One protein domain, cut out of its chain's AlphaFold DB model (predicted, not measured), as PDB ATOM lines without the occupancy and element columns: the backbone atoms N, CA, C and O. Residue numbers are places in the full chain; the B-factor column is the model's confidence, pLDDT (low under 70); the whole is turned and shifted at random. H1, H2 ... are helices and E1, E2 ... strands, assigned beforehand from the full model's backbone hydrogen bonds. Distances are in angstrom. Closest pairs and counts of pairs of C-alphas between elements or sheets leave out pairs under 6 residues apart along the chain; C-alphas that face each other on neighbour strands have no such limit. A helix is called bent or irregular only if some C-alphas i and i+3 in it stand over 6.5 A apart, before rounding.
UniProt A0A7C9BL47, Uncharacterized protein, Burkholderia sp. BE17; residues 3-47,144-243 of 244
ATOM      1  N   LEU A   3     104.505 148.326  99.581       92.56
ATOM      2  CA  LEU A   3     105.216 147.612  98.527       92.56
ATOM      3  C   LEU A   3     106.000 148.611  97.674       92.56
ATOM      4  O   LEU A   3     105.465 149.641  97.253       92.56
ATOM      5  N   LYS A   4     107.266 148.283  97.405       94.19
ATOM      6  CA  LYS A   4     108.197 149.108  96.625       94.19
ATOM      7  C   LYS A   4     108.680 148.369  95.386       94.19
ATOM      8  O   LYS A   4     108.805 147.148  95.396       94.19
ATOM      9  N   ALA A   5     108.969 149.133  94.344       93.38
ATOM     10  CA  ALA A   5     109.411 148.666  93.038       93.38
ATOM     11  C   ALA A   5     110.476 149.610  92.461       93.38
ATOM     12  O   ALA A   5     110.682 150.710  92.976       93.38
ATOM     13  N   GLY A   6     111.149 149.170  91.397       92.31
ATOM     14  CA  GLY A   6     112.209 149.910  90.711       92.31
ATOM     15  C   GLY A   6     113.594 149.322  90.937       92.31
ATOM     16  O   GLY A   6     113.956 148.944  92.056       92.31
ATOM     17  N   MET A   7     114.393 149.265  89.871       90.69
ATOM     18  CA  MET A   7     115.783 148.835  89.967       90.69
ATOM     19  C   MET A   7     116.620 149.884  90.713       90.69
ATOM     20  O   MET A   7     116.677 151.052  90.327       90.69
ATOM     21  N   ARG A   8     117.291 149.462  91.789       90.44
ATOM     22  CA  ARG A   8     118.201 150.296  92.590       90.44
ATOM     23  C   ARG A   8     119.662 150.019  92.250       90.44
ATOM     24  O   ARG A   8     119.969 149.057  91.551       90.44
ATOM     25  N   ALA A   9     120.554 150.876  92.752       91.31
ATOM     26  CA  ALA A   9     121.998 150.747  92.574       91.31
ATOM     27  C   ALA A   9     122.475 149.304  92.829       91.31
ATOM     28  O   ALA A   9     122.103 148.693  93.830       91.31
ATOM     29  N   GLY A  10     123.276 148.772  91.903       89.25
ATOM     30  CA  GLY A  10     123.714 147.372  91.892       89.25
ATOM     31  C   GLY A  10     122.928 146.464  90.938       89.25
ATOM     32  O   GLY A  10     123.381 145.356  90.668       89.25
ATOM     33  N   LEU A  11     121.798 146.924  90.386       88.00
ATOM     34  CA  LEU A  11     121.061 146.220  89.330       88.00
ATOM     35  C   LEU A  11     121.352 146.812  87.935       88.00
ATOM     36  O   LEU A  11     121.609 148.012  87.834       88.00
ATOM     37  N   PRO A  12     121.291 146.012  86.848       85.56
ATOM     38  CA  PRO A  12     121.744 146.439  85.517       85.56
ATOM     39  C   PRO A  12     121.022 147.654  84.921       85.56
ATOM     40  O   PRO A  12     121.635 148.410  84.177       85.56
ATOM     41  N   LEU A  13     119.739 147.849  85.241       88.31
ATOM     42  CA  LEU A  13     118.916 148.957  84.729       88.31
ATOM     43  C   LEU A  13     118.494 149.900  85.864       88.31
ATOM     44  O   LEU A  13     117.371 150.395  85.895       88.31
ATOM     45  N   ALA A  14     119.381 150.099  86.843       91.12
ATOM     46  CA  ALA A  14     119.120 150.960  87.987       91.12
ATOM     47  C   ALA A  14     118.798 152.399  87.559       91.12
ATOM     48  O   ALA A  14     119.627 153.079  86.957       91.12
ATOM     49  N   ASN A  15     117.622 152.883  87.955       93.50
ATOM     50  CA  ASN A  15     117.220 154.271  87.788       93.50
ATOM     51  C   ASN A  15     116.514 154.743  89.070       93.50
ATOM     52  O   ASN A  15     115.364 154.368  89.310       93.50
ATOM     53  N   PRO A  16     117.170 155.572  89.906       92.94
ATOM     54  CA  PRO A  16     116.578 156.065  91.147       92.94
ATOM     55  C   PRO A  16     115.249 156.801  90.952       92.94
ATOM     56  O   PRO A  16     114.396 156.720  91.829       92.94
ATOM     57  N   ALA A  17     115.046 157.468  89.809       93.06
ATOM     58  CA  ALA A  17     113.798 158.172  89.505       93.06
ATOM     59  C   ALA A  17     112.618 157.218  89.254       93.06
ATOM     60  O   ALA A  17     111.471 157.605  89.428       93.06
ATOM     61  N   GLN A  18     112.897 155.964  88.888       95.06
ATOM     62  CA  GLN A  18     111.903 154.914  88.656       95.06
ATOM     63  C   GLN A  18     111.683 154.031  89.897       95.06
ATOM     64  O   GLN A  18     110.914 153.071  89.836       95.06
ATOM     65  N   ALA A  19     112.355 154.306  91.021       94.75
ATOM     66  CA  ALA A  19     112.296 153.481  92.224       94.75
ATOM     67  C   ALA A  19     111.520 154.148  93.362       94.75
ATOM     68  O   ALA A  19     111.836 155.254  93.790       94.75
ATOM     69  N   GLY A  20     110.543 153.439  93.925       94.94
ATOM     70  CA  GLY A  20     109.620 154.029  94.889       94.94
ATOM     71  C   GLY A  20     108.514 153.090  95.349       94.94
ATOM     72  O   GLY A  20     108.554 151.881  95.116       94.94
ATOM     73  N   THR A  21     107.541 153.664  96.046       94.12
ATOM     74  CA  THR A  21     106.352 152.964  96.538       94.12
ATOM     75  C   THR A  21     105.345 152.806  95.406       94.12
ATOM     76  O   THR A  21     105.060 153.764  94.704       94.12
ATOM     77  N   ILE A  22     104.812 151.596  95.229       92.94
ATOM     78  CA  ILE A  22     103.764 151.287  94.236       92.94
ATOM     79  C   ILE A  22     102.419 150.970  94.879       92.94
ATOM     80  O   ILE A  22     101.382 151.073  94.234       92.94
ATOM     81  N   LEU A  23     102.425 150.588  96.156       91.94
ATOM     82  CA  LEU A  23     101.222 150.316  96.928       91.94
ATOM     83  C   LEU A  23     101.500 150.614  98.397       91.94
ATOM     84  O   LEU A  23     102.520 150.201  98.947       91.94
ATOM     85  N   LYS A  24     100.577 151.321  99.042       92.12
ATOM     86  CA  LYS A  24     100.587 151.573 100.483       92.12
ATOM     87  C   LYS A  24      99.144 151.625 100.961       92.12
ATOM     88  O   LYS A  24      98.327 152.287 100.333       92.12
ATOM     89  N   GLY A  25      98.850 150.918 102.043       90.25
ATOM     90  CA  GLY A  25      97.493 150.833 102.571       90.25
ATOM     91  C   GLY A  25      97.334 149.784 103.663       90.25
ATOM     92  O   GLY A  25      98.317 149.195 104.137       90.25
ATOM     93  N   LEU A  26      96.089 149.552 104.060       88.88
ATOM     94  CA  LEU A  26      95.692 148.538 105.032       88.88
ATOM     95  C   LEU A  26      95.159 147.304 104.305       88.88
ATOM     96  O   LEU A  26      94.438 147.421 103.318       88.88
ATOM     97  N   VAL A  27      95.525 146.115 104.784       91.06
ATOM     98  CA  VAL A  27      94.932 144.871 104.281       91.06
ATOM     99  C   VAL A  27      93.516 144.794 104.832       91.06
ATOM    100  O   VAL A  27      93.338 144.679 106.040       91.06
ATOM    101  N   TYR A  28      92.533 144.882 103.945       88.88
ATOM    102  CA  TYR A  28      91.122 144.779 104.294       88.88
ATOM    103  C   TYR A  28      90.668 143.324 104.346       88.88
ATOM    104  O   TYR A  28      90.009 142.901 105.288       88.88
ATOM    105  N   GLN A  29      91.084 142.542 103.350       91.00
ATOM    106  CA  GLN A  29      90.782 141.123 103.268       91.00
ATOM    107  C   GLN A  29      91.995 140.372 102.728       91.00
ATOM    108  O   GLN A  29      92.721 140.876 101.867       91.00
ATOM    109  N   CYS A  30      92.195 139.154 103.213       93.44
ATOM    110  CA  CYS A  30      93.089 138.191 102.597       93.44
ATOM    111  C   CYS A  30      92.363 136.862 102.400       93.44
ATOM    112  O   CYS A  30      91.517 136.479 103.209       93.44
ATOM    113  N   PHE A  31      92.670 136.170 101.312       95.56
ATOM    114  CA  PHE A  31      92.139 134.838 101.058       95.56
ATOM    115  C   PHE A  31      93.183 133.993 100.345       95.56
ATOM    116  O   PHE A  31      93.905 134.470  99.474       95.56
ATOM    117  N   GLY A  32      93.293 132.740 100.776       94.50
ATOM    118  CA  GLY A  32      94.181 131.769 100.159       94.50
ATOM    119  C   GLY A  32      93.421 130.887  99.180       94.50
ATOM    120  O   GLY A  32      92.265 130.548  99.435       94.50
ATOM    121  N   ASN A  33      94.080 130.483  98.100       93.25
ATOM    122  CA  ASN A  33      93.592 129.424  97.223       93.25
ATOM    123  C   ASN A  33      94.617 128.285  97.149       93.25
ATOM    124  O   ASN A  33      95.828 128.502  97.263       93.25
ATOM    125  N   TRP A  34      94.112 127.068  96.962       92.88
ATOM    126  CA  TRP A  34      94.900 125.846  96.862       92.88
ATOM    127  C   TRP A  34      94.447 125.022  95.664       92.88
ATOM    128  O   TRP A  34      93.405 124.374  95.697       92.88
ATOM    129  N   GLU A  35      95.276 125.003  94.624       89.69
ATOM    130  CA  GLU A  35      95.046 124.207  93.420       89.69
ATOM    131  C   GLU A  35      96.200 123.218  93.234       89.69
ATOM    132  O   GLU A  35      97.298 123.556  92.780       89.69
ATOM    133  N   GLY A  36      95.966 121.967  93.641       90.12
ATOM    134  CA  GLY A  36      96.998 120.933  93.684       90.12
ATOM    135  C   GLY A  36      98.104 121.288  94.683       90.12
ATOM    136  O   GLY A  36      97.865 121.343  95.885       90.12
ATOM    137  N   VAL A  37      99.320 121.519  94.183       88.81
ATOM    138  CA  VAL A  37     100.480 121.944  94.995       88.81
ATOM    139  C   VAL A  37     100.692 123.461  94.996       88.81
ATOM    140  O   VAL A  37     101.544 123.956  95.734       88.81
ATOM    141  N   ASN A  38      99.937 124.201  94.179       86.44
ATOM    142  CA  ASN A  38     100.042 125.650  94.099       86.44
ATOM    143  C   ASN A  38      99.201 126.282  95.204       86.44
ATOM    144  O   ASN A  38      98.011 125.996  95.332       86.44
ATOM    145  N   GLN A  39      99.839 127.143  95.988       91.06
ATOM    146  CA  GLN A  39      99.208 127.903  97.060       91.06
ATOM    147  C   GLN A  39      99.319 129.382  96.691       91.06
ATOM    148  O   GLN A  39     100.430 129.858  96.439       91.06
ATOM    149  N   THR A  40      98.201 130.101  96.640       90.81
ATOM    150  CA  THR A  40      98.190 131.559  96.454       90.81
ATOM    151  C   THR A  40      97.601 132.234  97.678       90.81
ATOM    152  O   THR A  40      96.816 131.638  98.413       90.81
ATOM    153  N   LEU A  41      98.012 133.477  97.909       93.12
ATOM    154  CA  LEU A  41      97.432 134.349  98.914       93.12
ATOM    155  C   LEU A  41      97.186 135.701  98.263       93.12
ATOM    156  O   LEU A  41      98.124 136.366  97.820       93.12
ATOM    157  N   ASP A  42      95.922 136.082  98.217       93.50
ATOM    158  CA  ASP A  42      95.457 137.315  97.616       93.50
ATOM    159  C   ASP A  42      95.115 138.316  98.718       93.50
ATOM    160  O   ASP A  42      94.547 137.960  99.754       93.50
ATOM    161  N   PHE A  43      95.479 139.579  98.498       93.38
ATOM    162  CA  PHE A  43      95.238 140.674  99.430       93.38
ATOM    163  C   PHE A  43      94.417 141.764  98.755       93.38
ATOM    164  O   PHE A  43      94.819 142.308  97.726       93.38
ATOM    165  N   VAL A  44      93.308 142.144  99.383       92.44
ATOM    166  CA  VAL A  44      92.576 143.369  99.057       92.44
ATOM    167  C   VAL A  44      93.111 144.468  99.961       92.44
ATOM    168  O   VAL A  44      93.013 144.377 101.188       92.44
ATOM    169  N   VAL A  45      93.712 145.493  99.361       90.62
ATOM    170  CA  VAL A  45      94.344 146.596 100.088       90.62
ATOM    171  C   VAL A  45      93.526 147.863  99.897       90.62
ATOM    172  O   VAL A  45      93.332 148.309  98.769       90.62
ATOM    173  N   LEU A  46      93.094 148.464 101.005       89.12
ATOM    174  CA  LEU A  46      92.477 149.784 101.004       89.12
ATOM    175  C   LEU A  46      93.564 150.856 101.147       89.12
ATOM    176  O   LEU A  46      94.380 150.775 102.072       89.12
ATOM    177  N   PRO A  47      93.614 151.852 100.247       85.69
ATOM    178  CA  PRO A  47      94.655 152.874 100.279       85.69
ATOM    179  C   PRO A  47      94.409 153.942 101.362       85.69
ATOM    180  O   PRO A  47      95.365 154.543 101.851       85.69
ATOM    181  N   ALA A 144     102.803 166.316  83.217       90.50
ATOM    182  CA  ALA A 144     103.942 166.309  82.309       90.50
ATOM    183  C   ALA A 144     104.228 164.868  81.833       90.50
ATOM    184  O   ALA A 144     104.285 163.960  82.670       90.50
ATOM    185  N   PRO A 145     104.417 164.636  80.519       92.38
ATOM    186  CA  PRO A 145     104.721 163.305  80.013       92.38
ATOM    187  C   PRO A 145     106.016 162.738  80.600       92.38
ATOM    188  O   PRO A 145     107.060 163.391  80.594       92.38
ATOM    189  N   ILE A 146     105.964 161.486  81.045       94.19
ATOM    190  CA  ILE A 146     107.129 160.714  81.464       94.19
ATOM    191  C   ILE A 146     107.812 160.186  80.206       94.19
ATOM    192  O   ILE A 146     107.264 159.341  79.494       94.19
ATOM    193  N   GLN A 147     109.011 160.691  79.923       92.38
ATOM    194  CA  GLN A 147     109.813 160.221  78.800       92.38
ATOM    195  C   GLN A 147     110.292 158.792  79.063       92.38
ATOM    196  O   GLN A 147     111.044 158.540  80.005       92.38
ATOM    197  N   LEU A 148     109.884 157.860  78.206       91.19
ATOM    198  CA  LEU A 148     110.389 156.494  78.224       91.19
ATOM    199  C   LEU A 148     111.711 156.416  77.461       91.19
ATOM    200  O   LEU A 148     111.878 157.042  76.408       91.19
ATOM    201  N   ALA A 149     112.634 155.613  77.980       87.25
ATOM    202  CA  ALA A 149     113.851 155.222  77.283       87.25
ATOM    203  C   ALA A 149     113.663 153.858  76.610       87.25
ATOM    204  O   ALA A 149     112.863 153.035  77.045       87.25
ATOM    205  N   PHE A 150     114.444 153.567  75.570       80.06
ATOM    206  CA  PHE A 150     114.408 152.246  74.929       80.06
ATOM    207  C   PHE A 150     114.772 151.116  75.894       80.06
ATOM    208  O   PHE A 150     114.175 150.046  75.849       80.06
ATOM    209  N   THR A 151     115.712 151.374  76.800       86.62
ATOM    210  CA  THR A 151     116.128 150.434  77.847       86.62
ATOM    211  C   THR A 151     115.037 150.146  78.875       86.62
ATOM    212  O   THR A 151     115.175 149.190  79.630       86.62
ATOM    213  N   ASP A 152     113.960 150.937  78.906       89.69
ATOM    214  CA  ASP A 152     112.827 150.667  79.786       89.69
ATOM    215  C   ASP A 152     111.978 149.499  79.270       89.69
ATOM    216  O   ASP A 152     111.239 148.917  80.055       89.69
ATOM    217  N   PHE A 153     112.044 149.142  77.981       88.56
ATOM    218  CA  PHE A 153     111.139 148.161  77.378       88.56
ATOM    219  C   PHE A 153     111.603 146.715  77.564       88.56
ATOM    220  O   PHE A 153     112.735 146.343  77.261       88.56
ATOM    221  N   VAL A 154     110.661 145.865  77.970       87.94
ATOM    222  CA  VAL A 154     110.809 144.409  78.024       87.94
ATOM    223  C   VAL A 154     109.967 143.799  76.903       87.94
ATOM    224  O   VAL A 154     108.810 143.408  77.077       87.94
ATOM    225  N   GLY A 155     110.570 143.730  75.716       82.00
ATOM    226  CA  GLY A 155     109.899 143.343  74.474       82.00
ATOM    227  C   GLY A 155     109.257 144.526  73.742       82.00
ATOM    228  O   GLY A 155     109.439 145.681  74.111       82.00
ATOM    229  N   GLN A 156     108.528 144.236  72.665       80.62
ATOM    230  CA  GLN A 156     107.954 145.269  71.800       80.62
ATOM    231  C   GLN A 156     106.570 145.738  72.293       80.62
ATOM    232  O   GLN A 156     105.771 144.904  72.738       80.62
ATOM    233  N   PRO A 157     106.249 147.045  72.180       86.31
ATOM    234  CA  PRO A 157     104.888 147.551  72.344       86.31
ATOM    235  C   PRO A 157     103.906 146.823  71.427       86.31
ATOM    236  O   PRO A 157     104.232 146.521  70.281       86.31
ATOM    237  N   THR A 158     102.702 146.531  71.914       86.31
ATOM    238  CA  THR A 158     101.702 145.774  71.144       86.31
ATOM    239  C   THR A 158     100.342 146.452  71.214       86.31
ATOM    240  O   THR A 158      99.868 146.765  72.300       86.31
ATOM    241  N   TRP A 159      99.685 146.643  70.072       87.00
ATOM    242  CA  TRP A 159      98.282 147.056  70.031       87.00
ATOM    243  C   TRP A 159      97.394 145.869  70.388       87.00
ATOM    244  O   TRP A 159      97.396 144.864  69.681       87.00
ATOM    245  N   ILE A 160      96.669 145.975  71.500       86.69
ATOM    246  CA  ILE A 160      95.826 144.890  72.025       86.69
ATOM    247  C   ILE A 160      94.332 145.136  71.787       86.69
ATOM    248  O   ILE A 160      93.538 144.206  71.880       86.69
ATOM    249  N   ASN A 161      93.953 146.378  71.472       88.12
ATOM    250  CA  ASN A 161      92.599 146.773  71.093       88.12
ATOM    251  C   ASN A 161      92.639 148.078  70.272       88.12
ATOM    252  O   ASN A 161      93.695 148.707  70.134       88.12
ATOM    253  N   VAL A 162      91.494 148.509  69.740       83.50
ATOM    254  CA  VAL A 162      91.345 149.817  69.090       83.50
ATOM    255  C   VAL A 162      91.751 150.913  70.073       83.50
ATOM    256  O   VAL A 162      91.215 151.006  71.171       83.50
ATOM    257  N   ASN A 163      92.715 151.742  69.669       84.81
ATOM    258  CA  ASN A 163      93.269 152.822  70.485       84.81
ATOM    259  C   ASN A 163      93.843 152.371  71.850       84.81
ATOM    260  O   ASN A 163      93.923 153.174  72.774       84.81
ATOM    261  N   THR A 164      94.241 151.100  72.002       90.12
ATOM    262  CA  THR A 164      94.887 150.601  73.228       90.12
ATOM    263  C   THR A 164      96.200 149.898  72.914       90.12
ATOM    264  O   THR A 164      96.225 148.838  72.278       90.12
ATOM    265  N   ILE A 165      97.294 150.471  73.410       90.75
ATOM    266  CA  ILE A 165      98.639 149.911  73.318       90.75
ATOM    267  C   ILE A 165      99.073 149.368  74.679       90.75
ATOM    268  O   ILE A 165      98.911 150.023  75.705       90.75
ATOM    269  N   GLN A 166      99.638 148.167  74.692       93.25
ATOM    270  CA  GLN A 166     100.259 147.580  75.867       93.25
ATOM    271  C   GLN A 166     101.768 147.777  75.818       93.25
ATOM    272  O   GLN A 166     102.428 147.389  74.846       93.25
ATOM    273  N   LEU A 167     102.314 148.311  76.906       93.00
ATOM    274  CA  LEU A 167     103.745 148.463  77.128       93.00
ATOM    275  C   LEU A 167     104.162 147.550  78.269       93.00
ATOM    276  O   LEU A 167     103.560 147.552  79.341       93.00
ATOM    277  N   LYS A 168     105.211 146.769  78.031       93.00
ATOM    278  CA  LYS A 168     105.888 145.995  79.068       93.00
ATOM    279  C   LYS A 168     107.193 146.694  79.359       93.00
ATOM    280  O   LYS A 168     108.042 146.794  78.476       93.00
ATOM    281  N   LEU A 169     107.316 147.197  80.574       93.69
ATOM    282  CA  LEU A 169     108.461 147.962  81.019       93.69
ATOM    283  C   LEU A 169     109.175 147.218  82.141       93.69
ATOM    284  O   LEU A 169     108.573 146.402  82.841       93.69
ATOM    285  N   VAL A 170     110.453 147.518  82.334       92.88
ATOM    286  CA  VAL A 170     111.181 147.159  83.550       92.88
ATOM    287  C   VAL A 170     110.380 147.648  84.756       92.88
ATOM    288  O   VAL A 170     109.805 148.737  84.714       92.88
ATOM    289  N   THR A 171     110.314 146.835  85.817       93.31
ATOM    290  CA  THR A 171     109.603 147.205  87.046       93.31
ATOM    291  C   THR A 171     110.006 148.601  87.516       93.31
ATOM    292  O   THR A 171     111.180 148.838  87.804       93.31
ATOM    293  N   ARG A 172     109.019 149.493  87.634       94.56
ATOM    294  CA  ARG A 172     109.169 150.907  88.001       94.56
ATOM    295  C   ARG A 172     107.989 151.402  88.837       94.56
ATOM    296  O   ARG A 172     106.914 150.803  88.812       94.56
ATOM    297  N   ALA A 173     108.202 152.475  89.590       95.06
ATOM    298  CA  ALA A 173     107.260 153.026  90.566       95.06
ATOM    299  C   ALA A 173     106.785 154.453  90.255       95.06
ATOM    300  O   ALA A 173     105.927 154.979  90.952       95.06
ATOM    301  N   ASP A 174     107.339 155.085  89.227       94.38
ATOM    302  CA  ASP A 174     107.008 156.446  88.793       94.38
ATOM    303  C   ASP A 174     105.774 156.516  87.875       94.38
ATOM    304  O   ASP A 174     105.331 157.604  87.515       94.38
ATOM    305  N   LEU A 175     105.209 155.364  87.500       94.12
ATOM    306  CA  LEU A 175     103.964 155.277  86.740       94.12
ATOM    307  C   LEU A 175     102.771 155.059  87.668       94.12
ATOM    308  O   LEU A 175     102.802 154.205  88.554       94.12
ATOM    309  N   GLN A 176     101.693 155.781  87.389       90.12
ATOM    310  CA  GLN A 176     100.408 155.663  88.063       90.12
ATOM    311  C   GLN A 176      99.264 155.736  87.042       90.12
ATOM    312  O   GLN A 176      99.463 156.036  85.864       90.12
ATOM    313  N   MET A 177      98.050 155.431  87.495       89.12
ATOM    314  CA  MET A 177      96.843 155.603  86.686       89.12
ATOM    315  C   MET A 177      96.713 157.070  86.255       89.12
ATOM    316  O   MET A 177      96.904 157.972  87.068       89.12
ATOM    317  N   GLY A 178      96.426 157.316  84.976       89.44
ATOM    318  CA  GLY A 178      96.359 158.669  84.420       89.44
ATOM    319  C   GLY A 178      97.714 159.318  84.108       89.44
ATOM    320  O   GLY A 178      97.739 160.412  83.548       89.44
ATOM    321  N   SER A 179      98.851 158.669  84.404       91.56
ATOM    322  CA  SER A 179     100.157 159.135  83.922       91.56
ATOM    323  C   SER A 179     100.170 159.214  82.400       91.56
ATOM    324  O   SER A 179      99.703 158.298  81.723       91.56
ATOM    325  N   ILE A 180     100.779 160.268  81.860       93.81
ATOM    326  CA  ILE A 180     101.084 160.354  80.434       93.81
ATOM    327  C   ILE A 180     102.513 159.861  80.231       93.81
ATOM    328  O   ILE A 180     103.430 160.314  80.911       93.81
ATOM    329  N   VAL A 181     102.709 158.938  79.297       93.31
ATOM    330  CA  VAL A 181     104.023 158.467  78.863       93.31
ATOM    331  C   VAL A 181     104.303 158.950  77.449       93.31
ATOM    332  O   VAL A 181     103.423 158.931  76.587       93.31
ATOM    333  N   ARG A 182     105.544 159.368  77.208       90.88
ATOM    334  CA  ARG A 182     106.048 159.710  75.878       90.88
ATOM    335  C   ARG A 182     106.992 158.620  75.420       90.88
ATOM    336  O   ARG A 182     107.895 158.214  76.152       90.88
ATOM    337  N   MET A 183     106.766 158.137  74.210       86.12
ATOM    338  CA  MET A 183     107.580 157.073  73.642       86.12
ATOM    339  C   MET A 183     109.014 157.538  73.372       86.12
ATOM    340  O   MET A 183     109.254 158.737  73.211       86.12
ATOM    341  N   PRO A 184     109.985 156.611  73.323       81.12
ATOM    342  CA  PRO A 184     111.365 156.964  73.038       81.12
ATOM    343  C   PRO A 184     111.530 157.633  71.668       81.12
ATOM    344  O   PRO A 184     110.989 157.171  70.660       81.12
ATOM    345  N   GLU A 185     112.342 158.684  71.620       72.12
ATOM    346  CA  GLU A 185     112.671 159.395  70.385       72.12
ATOM    347  C   GLU A 185     114.031 158.950  69.827       72.12
ATOM    348  O   GLU A 185     114.942 158.584  70.569       72.12
ATOM    349  N   GLY A 186     114.192 159.006  68.501       59.44
ATOM    350  CA  GLY A 186     115.522 159.140  67.895       59.44
ATOM    351  C   GLY A 186     116.296 157.884  67.476       59.44
ATOM    352  O   GLY A 186     117.450 158.037  67.091       59.44
ATOM    353  N   LEU A 187     115.734 156.666  67.460       53.75
ATOM    354  CA  LEU A 187     116.506 155.458  67.083       53.75
ATOM    355  C   LEU A 187     115.951 154.723  65.862       53.75
ATOM    356  O   LEU A 187     115.614 153.546  65.911       53.75
ATOM    357  N   GLN A 188     115.951 155.407  64.717       50.50
ATOM    358  CA  GLN A 188     115.677 154.796  63.411       50.50
ATOM    359  C   GLN A 188     116.732 153.746  62.970       50.50
ATOM    360  O   GLN A 188     116.581 153.202  61.885       50.50
ATOM    361  N   ASN A 189     117.776 153.431  63.764       46.78
ATOM    362  CA  ASN A 189     118.930 152.632  63.303       46.78
ATOM    363  C   ASN A 189     119.654 151.759  64.366       46.78
ATOM    364  O   ASN A 189     120.812 151.405  64.148       46.78
ATOM    365  N   LEU A 190     119.045 151.395  65.507       43.50
ATOM    366  CA  LEU A 190     119.702 150.491  66.478       43.50
ATOM    367  C   LEU A 190     119.296 149.012  66.332       43.50
ATOM    368  O   LEU A 190     118.147 148.722  65.990       43.50
ATOM    369  N   PRO A 191     120.209 148.065  66.637       38.12
ATOM    370  CA  PRO A 191     119.912 146.633  66.625       38.12
ATOM    371  C   PRO A 191     118.800 146.275  67.623       38.12
ATOM    372  O   PRO A 191     118.855 146.682  68.781       38.12
ATOM    373  N   GLY A 192     117.811 145.483  67.192       46.53
ATOM    374  CA  GLY A 192     116.695 145.014  68.035       46.53
ATOM    375  C   GLY A 192     115.337 145.655  67.730       46.53
ATOM    376  O   GLY A 192     114.321 145.226  68.277       46.53
ATOM    377  N   PHE A 193     115.297 146.626  66.816       50.81
ATOM    378  CA  PHE A 193     114.060 147.145  66.241       50.81
ATOM    379  C   PHE A 193     113.820 146.596  64.821       50.81
ATOM    380  O   PHE A 193     114.761 146.162  64.156       50.81
ATOM    381  N   VAL A 194     112.564 146.611  64.352       45.34
ATOM    382  CA  VAL A 194     112.232 146.319  62.948       45.34
ATOM    383  C   VAL A 194     112.859 147.416  62.089       45.34
ATOM    384  O   VAL A 194     112.296 148.495  61.921       45.34
ATOM    385  N   THR A 195     114.051 147.160  61.558       42.25
ATOM    386  CA  THR A 195     114.659 148.010  60.541       42.25
ATOM    387  C   THR A 195     113.817 147.887  59.279       42.25
ATOM    388  O   THR A 195     113.909 146.934  58.509       42.25
ATOM    389  N   THR A 196     112.929 148.848  59.063       43.62
ATOM    390  CA  THR A 196     112.290 148.994  57.761       43.62
ATOM    391  C   THR A 196     113.395 149.460  56.818       43.62
ATOM    392  O   THR A 196     113.986 150.517  57.044       43.62
ATOM    393  N   THR A 197     113.742 148.657  55.812       45.75
ATOM    394  CA  THR A 197     114.750 149.023  54.805       45.75
ATOM    395  C   THR A 197     114.391 150.359  54.152       45.75
ATOM    396  O   THR A 197     113.240 150.790  54.180       45.75
ATOM    397  N   GLN A 198     115.349 151.026  53.508       44.38
ATOM    398  CA  GLN A 198     115.140 152.318  52.830       44.38
ATOM    399  C   GLN A 198     114.036 152.284  51.742       44.38
ATOM    400  O   GLN A 198     113.556 153.314  51.292       44.38
ATOM    401  N   THR A 199     113.571 151.101  51.346       45.50
ATOM    402  CA  THR A 199     112.402 150.865  50.480       45.50
ATOM    403  C   THR A 199     111.047 150.908  51.196       45.50
ATOM    404  O   THR A 199     110.007 150.897  50.545       45.50
ATOM    405  N   ALA A 200     111.028 150.991  52.523       44.53
ATOM    406  CA  ALA A 200     109.837 150.974  53.362       44.53
ATOM    407  C   ALA A 200     109.590 152.334  54.051       44.53
ATOM    408  O   ALA A 200     108.928 152.397  55.082       44.53
ATOM    409  N   TYR A 201     110.054 153.445  53.464       40.66
ATOM    410  CA  TYR A 201     109.815 154.824  53.938       40.66
ATOM    411  C   TYR A 201     108.350 155.174  54.300       40.66
ATOM    412  O   TYR A 201     108.139 155.891  55.277       40.66
ATOM    413  N   PRO A 202     107.308 154.650  53.618       44.50
ATOM    414  CA  PRO A 202     105.926 154.854  54.061       44.50
ATOM    415  C   PRO A 202     105.619 154.223  55.431       44.50
ATOM    416  O   PRO A 202     104.651 154.605  56.080       44.50
ATOM    417  N   SER A 203     106.411 153.240  55.875       49.28
ATOM    418  CA  SER A 203     106.239 152.517  57.143       49.28
ATOM    419  C   SER A 203     106.999 153.138  58.323       49.28
ATOM    420  O   SER A 203     106.528 153.024  59.451       49.28
ATOM    421  N   SER A 204     108.091 153.878  58.089       48.94
ATOM    422  CA  SER A 204     108.791 154.629  59.145       48.94
ATOM    423  C   SER A 204     108.009 155.873  59.588       48.94
ATOM    424  O   SER A 204     107.958 156.161  60.779       48.94
ATOM    425  N   ILE A 205     107.307 156.549  58.667       48.62
ATOM    426  CA  ILE A 205     106.345 157.622  58.991       48.62
ATOM    427  C   ILE A 205     105.147 157.052  59.763       48.62
ATOM    428  O   ILE A 205     104.726 157.624  60.768       48.62
ATOM    429  N   LYS A 206     104.643 155.874  59.355       49.19
ATOM    430  CA  LYS A 206     103.609 155.157  60.117       49.19
ATOM    431  C   LYS A 206     104.096 154.825  61.523       49.19
ATOM    432  O   LYS A 206     103.356 155.052  62.467       49.19
ATOM    433  N   TYR A 207     105.350 154.399  61.690       55.19
ATOM    434  CA  TYR A 207     105.927 154.151  63.011       55.19
ATOM    435  C   TYR A 207     105.907 155.396  63.912       55.19
ATOM    436  O   TYR A 207     105.555 155.278  65.082       55.19
ATOM    437  N   GLN A 208     106.188 156.591  63.374       54.53
ATOM    438  CA  GLN A 208     106.054 157.840  64.138       54.53
ATOM    439  C   GLN A 208     104.603 158.082  64.573       54.53
ATOM    440  O   GLN A 208     104.334 158.263  65.756       54.53
ATOM    441  N   THR A 209     103.645 157.977  63.649       52.94
ATOM    442  CA  THR A 209     102.220 158.185  63.969       52.94
ATOM    443  C   THR A 209     101.620 157.098  64.866       52.94
ATOM    444  O   THR A 209     100.634 157.339  65.552       52.94
ATOM    445  N   THR A 210     102.191 155.892  64.855       59.00
ATOM    446  CA  THR A 210     101.689 154.728  65.594       59.00
ATOM    447  C   THR A 210     102.378 154.565  66.955       59.00
ATOM    448  O   THR A 210     101.775 154.020  67.868       59.00
ATOM    449  N   PHE A 211     103.616 155.032  67.141       63.97
ATOM    450  CA  PHE A 211     104.387 154.754  68.360       63.97
ATOM    451  C   PHE A 211     105.213 155.933  68.886       63.97
ATOM    452  O   PHE A 211     106.031 155.701  69.761       63.97
ATOM    453  N   GLN A 212     105.072 157.169  68.395       67.62
ATOM    454  CA  GLN A 212     105.838 158.323  68.923       67.62
ATOM    455  C   GLN A 212     104.978 159.393  69.610       67.62
ATOM    456  O   GLN A 212     105.500 160.423  70.025       67.62
ATOM    457  N   ASN A 213     103.681 159.135  69.787       73.44
ATOM    458  CA  ASN A 213     102.779 160.049  70.487       73.44
ATOM    459  C   ASN A 213     102.850 159.899  72.015       73.44
ATOM    460  O   ASN A 213     103.543 159.032  72.562       73.44
ATOM    461  N   ASN A 214     102.107 160.768  72.696       88.81
ATOM    462  CA  ASN A 214     101.812 160.630  74.112       88.81
ATOM    463  C   ASN A 214     100.701 159.597  74.315       88.81
ATOM    464  O   ASN A 214      99.735 159.530  73.550       88.81
ATOM    465  N   PHE A 215     100.819 158.810  75.377       91.06
ATOM    466  CA  PHE A 215      99.825 157.815  75.747       91.06
ATOM    467  C   PHE A 215      99.478 157.951  77.224       91.06
ATOM    468  O   PHE A 215     100.372 158.068  78.056       91.06
ATOM    469  N   ILE A 216      98.193 157.920  77.566       92.94
ATOM    470  CA  ILE A 216      97.733 157.971  78.959       92.94
ATOM    471  C   ILE A 216      97.493 156.558  79.482       92.94
ATOM    472  O   ILE A 216      96.871 155.737  78.806       92.94
ATOM    473  N   VAL A 217      98.009 156.268  80.674       94.38
ATOM    474  CA  VAL A 217      97.875 154.978  81.357       94.38
ATOM    475  C   VAL A 217      96.440 154.796  81.849       94.38
ATOM    476  O   VAL A 217      95.962 155.571  82.676       94.38
ATOM    477  N   GLN A 218      95.789 153.741  81.362       94.00
ATOM    478  CA  GLN A 218      94.424 153.345  81.719       94.00
ATOM    479  C   GLN A 218      94.382 152.108  82.609       94.00
ATOM    480  O   GLN A 218      93.432 151.919  83.354       94.00
ATOM    481  N   GLU A 219      95.405 151.260  82.546       94.88
ATOM    482  CA  GLU A 219      95.551 150.130  83.457       94.88
ATOM    483  C   GLU A 219      97.025 149.949  83.790       94.88
ATOM    484  O   GLU A 219      97.891 150.110  82.925       94.88
ATOM    485  N   LEU A 220      97.307 149.573  85.035       94.62
ATOM    486  CA  LEU A 220      98.659 149.317  85.507       94.62
ATOM    487  C   LEU A 220      98.702 148.007  86.286       94.62
ATOM    488  O   LEU A 220      97.928 147.784  87.215       94.62
ATOM    489  N   ARG A 221      99.649 147.143  85.924       94.38
ATOM    490  CA  ARG A 221      99.919 145.879  86.604       94.38
ATOM    491  C   ARG A 221     101.403 145.757  86.913       94.38
ATOM    492  O   ARG A 221     102.244 145.856  86.026       94.38
ATOM    493  N   GLN A 222     101.708 145.465  88.170       93.38
ATOM    494  CA  GLN A 222     103.055 145.131  88.617       93.38
ATOM    495  C   GLN A 222     103.172 143.612  88.723       93.38
ATOM    496  O   GLN A 222     102.330 142.972  89.349       93.38
ATOM    497  N   ILE A 223     104.188 143.029  88.091       92.31
ATOM    498  CA  ILE A 223     104.428 141.585  88.103       92.31
ATOM    499  C   ILE A 223     105.798 141.330  88.722       92.31
ATOM    500  O   ILE A 223     106.793 141.905  88.283       92.31
ATOM    501  N   GLY A 224     105.824 140.455  89.727       89.31
ATOM    502  CA  GLY A 224     107.032 139.915  90.337       89.31
ATOM    503  C   GLY A 224     106.948 138.392  90.397       89.31
ATOM    504  O   GLY A 224     106.094 137.846  91.088       89.31
ATOM    505  N   ASN A 225     107.817 137.696  89.670       86.06
ATOM    506  CA  ASN A 225     107.878 136.242  89.621       86.06
ATOM    507  C   ASN A 225     109.326 135.774  89.750       86.06
ATOM    508  O   ASN A 225     110.103 135.827  88.808       86.06
ATOM    509  N   PHE A 226     109.691 135.248  90.913       75.81
ATOM    510  CA  PHE A 226     111.068 134.857  91.200       75.81
ATOM    511  C   PHE A 226     111.576 133.638  90.396       75.81
ATOM    512  O   PHE A 226     112.782 133.415  90.347       75.81
ATOM    513  N   ARG A 227     110.699 132.824  89.783       71.56
ATOM    514  CA  ARG A 227     111.077 131.502  89.234       71.56
ATOM    515  C   ARG A 227     110.748 131.274  87.755       71.56
ATOM    516  O   ARG A 227     110.971 130.172  87.263       71.56
ATOM    517  N   ALA A 228     110.235 132.269  87.032       73.19
ATOM    518  CA  ALA A 228     110.000 132.121  85.590       73.19
ATOM    519  C   ALA A 228     111.324 132.141  84.802       73.19
ATOM    520  O   ALA A 228     112.223 132.889  85.151       73.19
ATOM    521  N   ALA A 229     111.474 131.346  83.741       74.12
ATOM    522  CA  ALA A 229     112.718 131.283  82.953       74.12
ATOM    523  C   ALA A 229     112.791 132.317  81.805       74.12
ATOM    524  O   ALA A 229     113.763 132.348  81.058       74.12
ATOM    525  N   ASP A 230     111.760 133.146  81.629       72.94
ATOM    526  CA  ASP A 230     111.500 133.920  80.407       72.94
ATOM    527  C   ASP A 230     111.943 135.395  80.466       72.94
ATOM    528  O   ASP A 230     111.578 136.179  79.590       72.94
ATOM    529  N   ALA A 231     112.711 135.777  81.496       66.12
ATOM    530  CA  ALA A 231     113.187 137.141  81.755       66.12
ATOM    531  C   ALA A 231     112.081 138.223  81.840       66.12
ATOM    532  O   ALA A 231     112.379 139.415  81.816       66.12
ATOM    533  N   LYS A 232     110.803 137.836  81.992       73.44
ATOM    534  CA  LYS A 232     109.643 138.740  82.195       73.44
ATOM    535  C   LYS A 232     109.152 138.738  83.642       73.44
ATOM    536  O   LYS A 232     108.009 139.062  83.946       73.44
ATOM    537  N   GLN A 233     110.045 138.340  84.530       80.38
ATOM    538  CA  GLN A 233     109.802 138.090  85.941       80.38
ATOM    539  C   GLN A 233     109.448 139.362  86.710       80.38
ATOM    540  O   GLN A 233     108.654 139.306  87.639       80.38
ATOM    541  N   TRP A 234     110.041 140.491  86.329       88.19
ATOM    542  CA  TRP A 234     109.909 141.768  87.022       88.19
ATOM    543  C   TRP A 234     109.591 142.842  85.997       88.19
ATOM    544  O   TRP A 234     110.489 143.424  85.383       88.19
ATOM    545  N   VAL A 235     108.294 143.060  85.784       92.75
ATOM    546  CA  VAL A 235     107.807 144.028  84.801       92.75
ATOM    547  C   VAL A 235     106.659 144.867  85.340       92.75
ATOM    548  O   VAL A 235     105.821 144.400  86.114       92.75
ATOM    549  N   THR A 236     106.606 146.109  84.877       95.56
ATOM    550  CA  THR A 236     105.421 146.959  84.944       95.56
ATOM    551  C   THR A 236     104.727 146.882  83.592       95.56
ATOM    552  O   THR A 236     105.294 147.269  82.571       95.56
ATOM    553  N   VAL A 237     103.510 146.352  83.567       95.44
ATOM    554  CA  VAL A 237     102.678 146.293  82.365       95.44
ATOM    555  C   VAL A 237     101.656 147.410  82.444       95.44
ATOM    556  O   VAL A 237     100.900 147.480  83.413       95.44
ATOM    557  N   VAL A 238     101.625 148.266  81.430       96.75
ATOM    558  CA  VAL A 238     100.625 149.327  81.314       96.75
ATOM    559  C   VAL A 238      99.852 149.179  80.019       96.75
ATOM    560  O   VAL A 238     100.438 148.939  78.963       96.75
ATOM    561  N   ASN A 239      98.536 149.330  80.113       96.19
ATOM    562  CA  ASN A 239      97.691 149.535  78.950       96.19
ATOM    563  C   ASN A 239      97.401 151.029  78.863       96.19
ATOM    564  O   ASN A 239      96.983 151.653  79.841       96.19
ATOM    565  N   CYS A 240      97.664 151.601  77.698       94.12
ATOM    566  CA  CYS A 240      97.560 153.028  77.472       94.12
ATOM    567  C   CYS A 240      96.691 153.317  76.252       94.12
ATOM    568  O   CYS A 240      96.650 152.526  75.310       94.12
ATOM    569  N   MET A 241      96.053 154.484  76.243       91.50
ATOM    570  CA  MET A 241      95.366 155.013  75.064       91.50
ATOM    571  C   MET A 241      96.112 156.215  74.499       91.50
ATOM    572  O   MET A 241      96.765 156.946  75.248       91.50
ATOM    573  N   MET A 242      96.034 156.415  73.185       85.94
ATOM    574  CA  MET A 242      96.677 157.559  72.545       85.94
ATOM    575  C   MET A 242      96.008 158.854  73.005       85.94
ATOM    576  O   MET A 242      94.779 158.963  72.975       85.94
ATOM    577  N   VAL A 243      96.825 159.825  73.409       80.81
ATOM    578  CA  VAL A 243      96.391 161.200  73.657       80.81
ATOM    579  C   VAL A 243      96.828 162.026  72.447       80.81
ATOM    580  O   VAL A 243      98.034 162.072  72.183       80.81
TER     581      VAL A 243
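AT A GLANCE: This is residues 3 to 47 and 144 to 243 of the 244 residues of an uncharacterized protein of Burkholderia sp. BE17 (UniProt A0A7C9BL47). A strongly twisted antiparallel sheet of five strands, E5 to E9, makes the body, with the two-strand hairpins E1 with E2 and E3 with E4 toward one end of the long axis and the helix H1 at the other end. The hairpin of E3 and E4 sticks out at its turn with residues 34 to 39, and H1 only grazes the sheet with its last two residues, while residues 197 to 203 stand free. The printed part has 145 residues, with one named helix and nine named strands in the order E1 E2 E3 E4 E5 E6 E7 H1 E8 E9; the large sheet runs E5 - E6 - E9 - E8 - E7, and the class is mostly strand. The outline is elongated, spanning 56 by 35 by 33 A, and the whole is only just loose, close to compact, with a radius of gyration of the C-alphas of 17.8 A.

HOW THE PARTS SIT: In the large sheet, E5, residues 158 to 161, is an edge strand and forms a hairpin with E6, residues 164 to 170; N 166 and O 158 are 2.8 A apart, within hydrogen-bond range. E9, residues 234 to 243, is the antiparallel neighbour of E6, with N 169 and O 236 at 2.8 A. E8, residues 214 to 224, forms a hairpin with E9, their directions at 162 degrees, with N 218 and O 239 at 2.8 A and N 237 and O 221 at 2.8 A. E8 bends by 73 degrees at residue 218, and its residues 214 to 216 face residues 180 to 182, which are E7, the other edge strand; N 181 and O 215 are 2.8 A apart. Residues 146 to 147 pair in parallel with residues 181 to 182 of E7. From edge to edge the strands' lines turn by 140 degrees. H1, residues 198 to 211, is on this sheet but only grazes it, with its residues 210 to 211. H1 is irregular, with C-alphas 199 and 202 at 8.4 A, and 6 of its 10 O i to N i+4 pairs are within hydrogen-bond range. E1, residues 3 to 5, and E2, residues 20 to 24, form a hairpin, with N 3 and O 23 at 2.8 A. E2 and E8 are only just apart, their closest C-alphas 8.4 A from each other. E2 runs on into E3, residues 26 to 35, across a break of one residue, at 87 degrees. E3 and E4, residues 38 to 46, form a hairpin, with N 28 and O 44 at 2.8 A and directions at 162 degrees. E3 bends by 51 degrees at residue 29. E4 and E9 are apart.

IN THESE COORDINATES: E5 measures 9.2 A from first to last C-alpha, E6 19.6 A and E7 6.8 A. E8 measures 26.8 A, and E9 27.2 A, ending at C-alpha 243 at (96.391, 161.200, 73.657). H1 spans 19.0 A from C-alpha 198 at (115.140, 152.318, 52.830). E1 measures 7.0 A from C-alpha 3 at (105.216, 147.612, 98.527), E2 10.9 A, E3 27.0 A and E4 26.2 A.

THE WHOLE: The two C-alphas farthest apart, those of Tyr 28 and Thr 199, are 58.2 A from each other. Residues 48 to 143 are not printed, and C-alphas 47 and 144 are 24.3 A apart across this cut. Of the links that are printed whole, E1 to E2 and E7 to H1 are long, with 14 and 15 residues. The mean pLDDT of the printed part is 81.9; residues 186 to 212 and residue 231 are under 70, and H1 has a mean of 50.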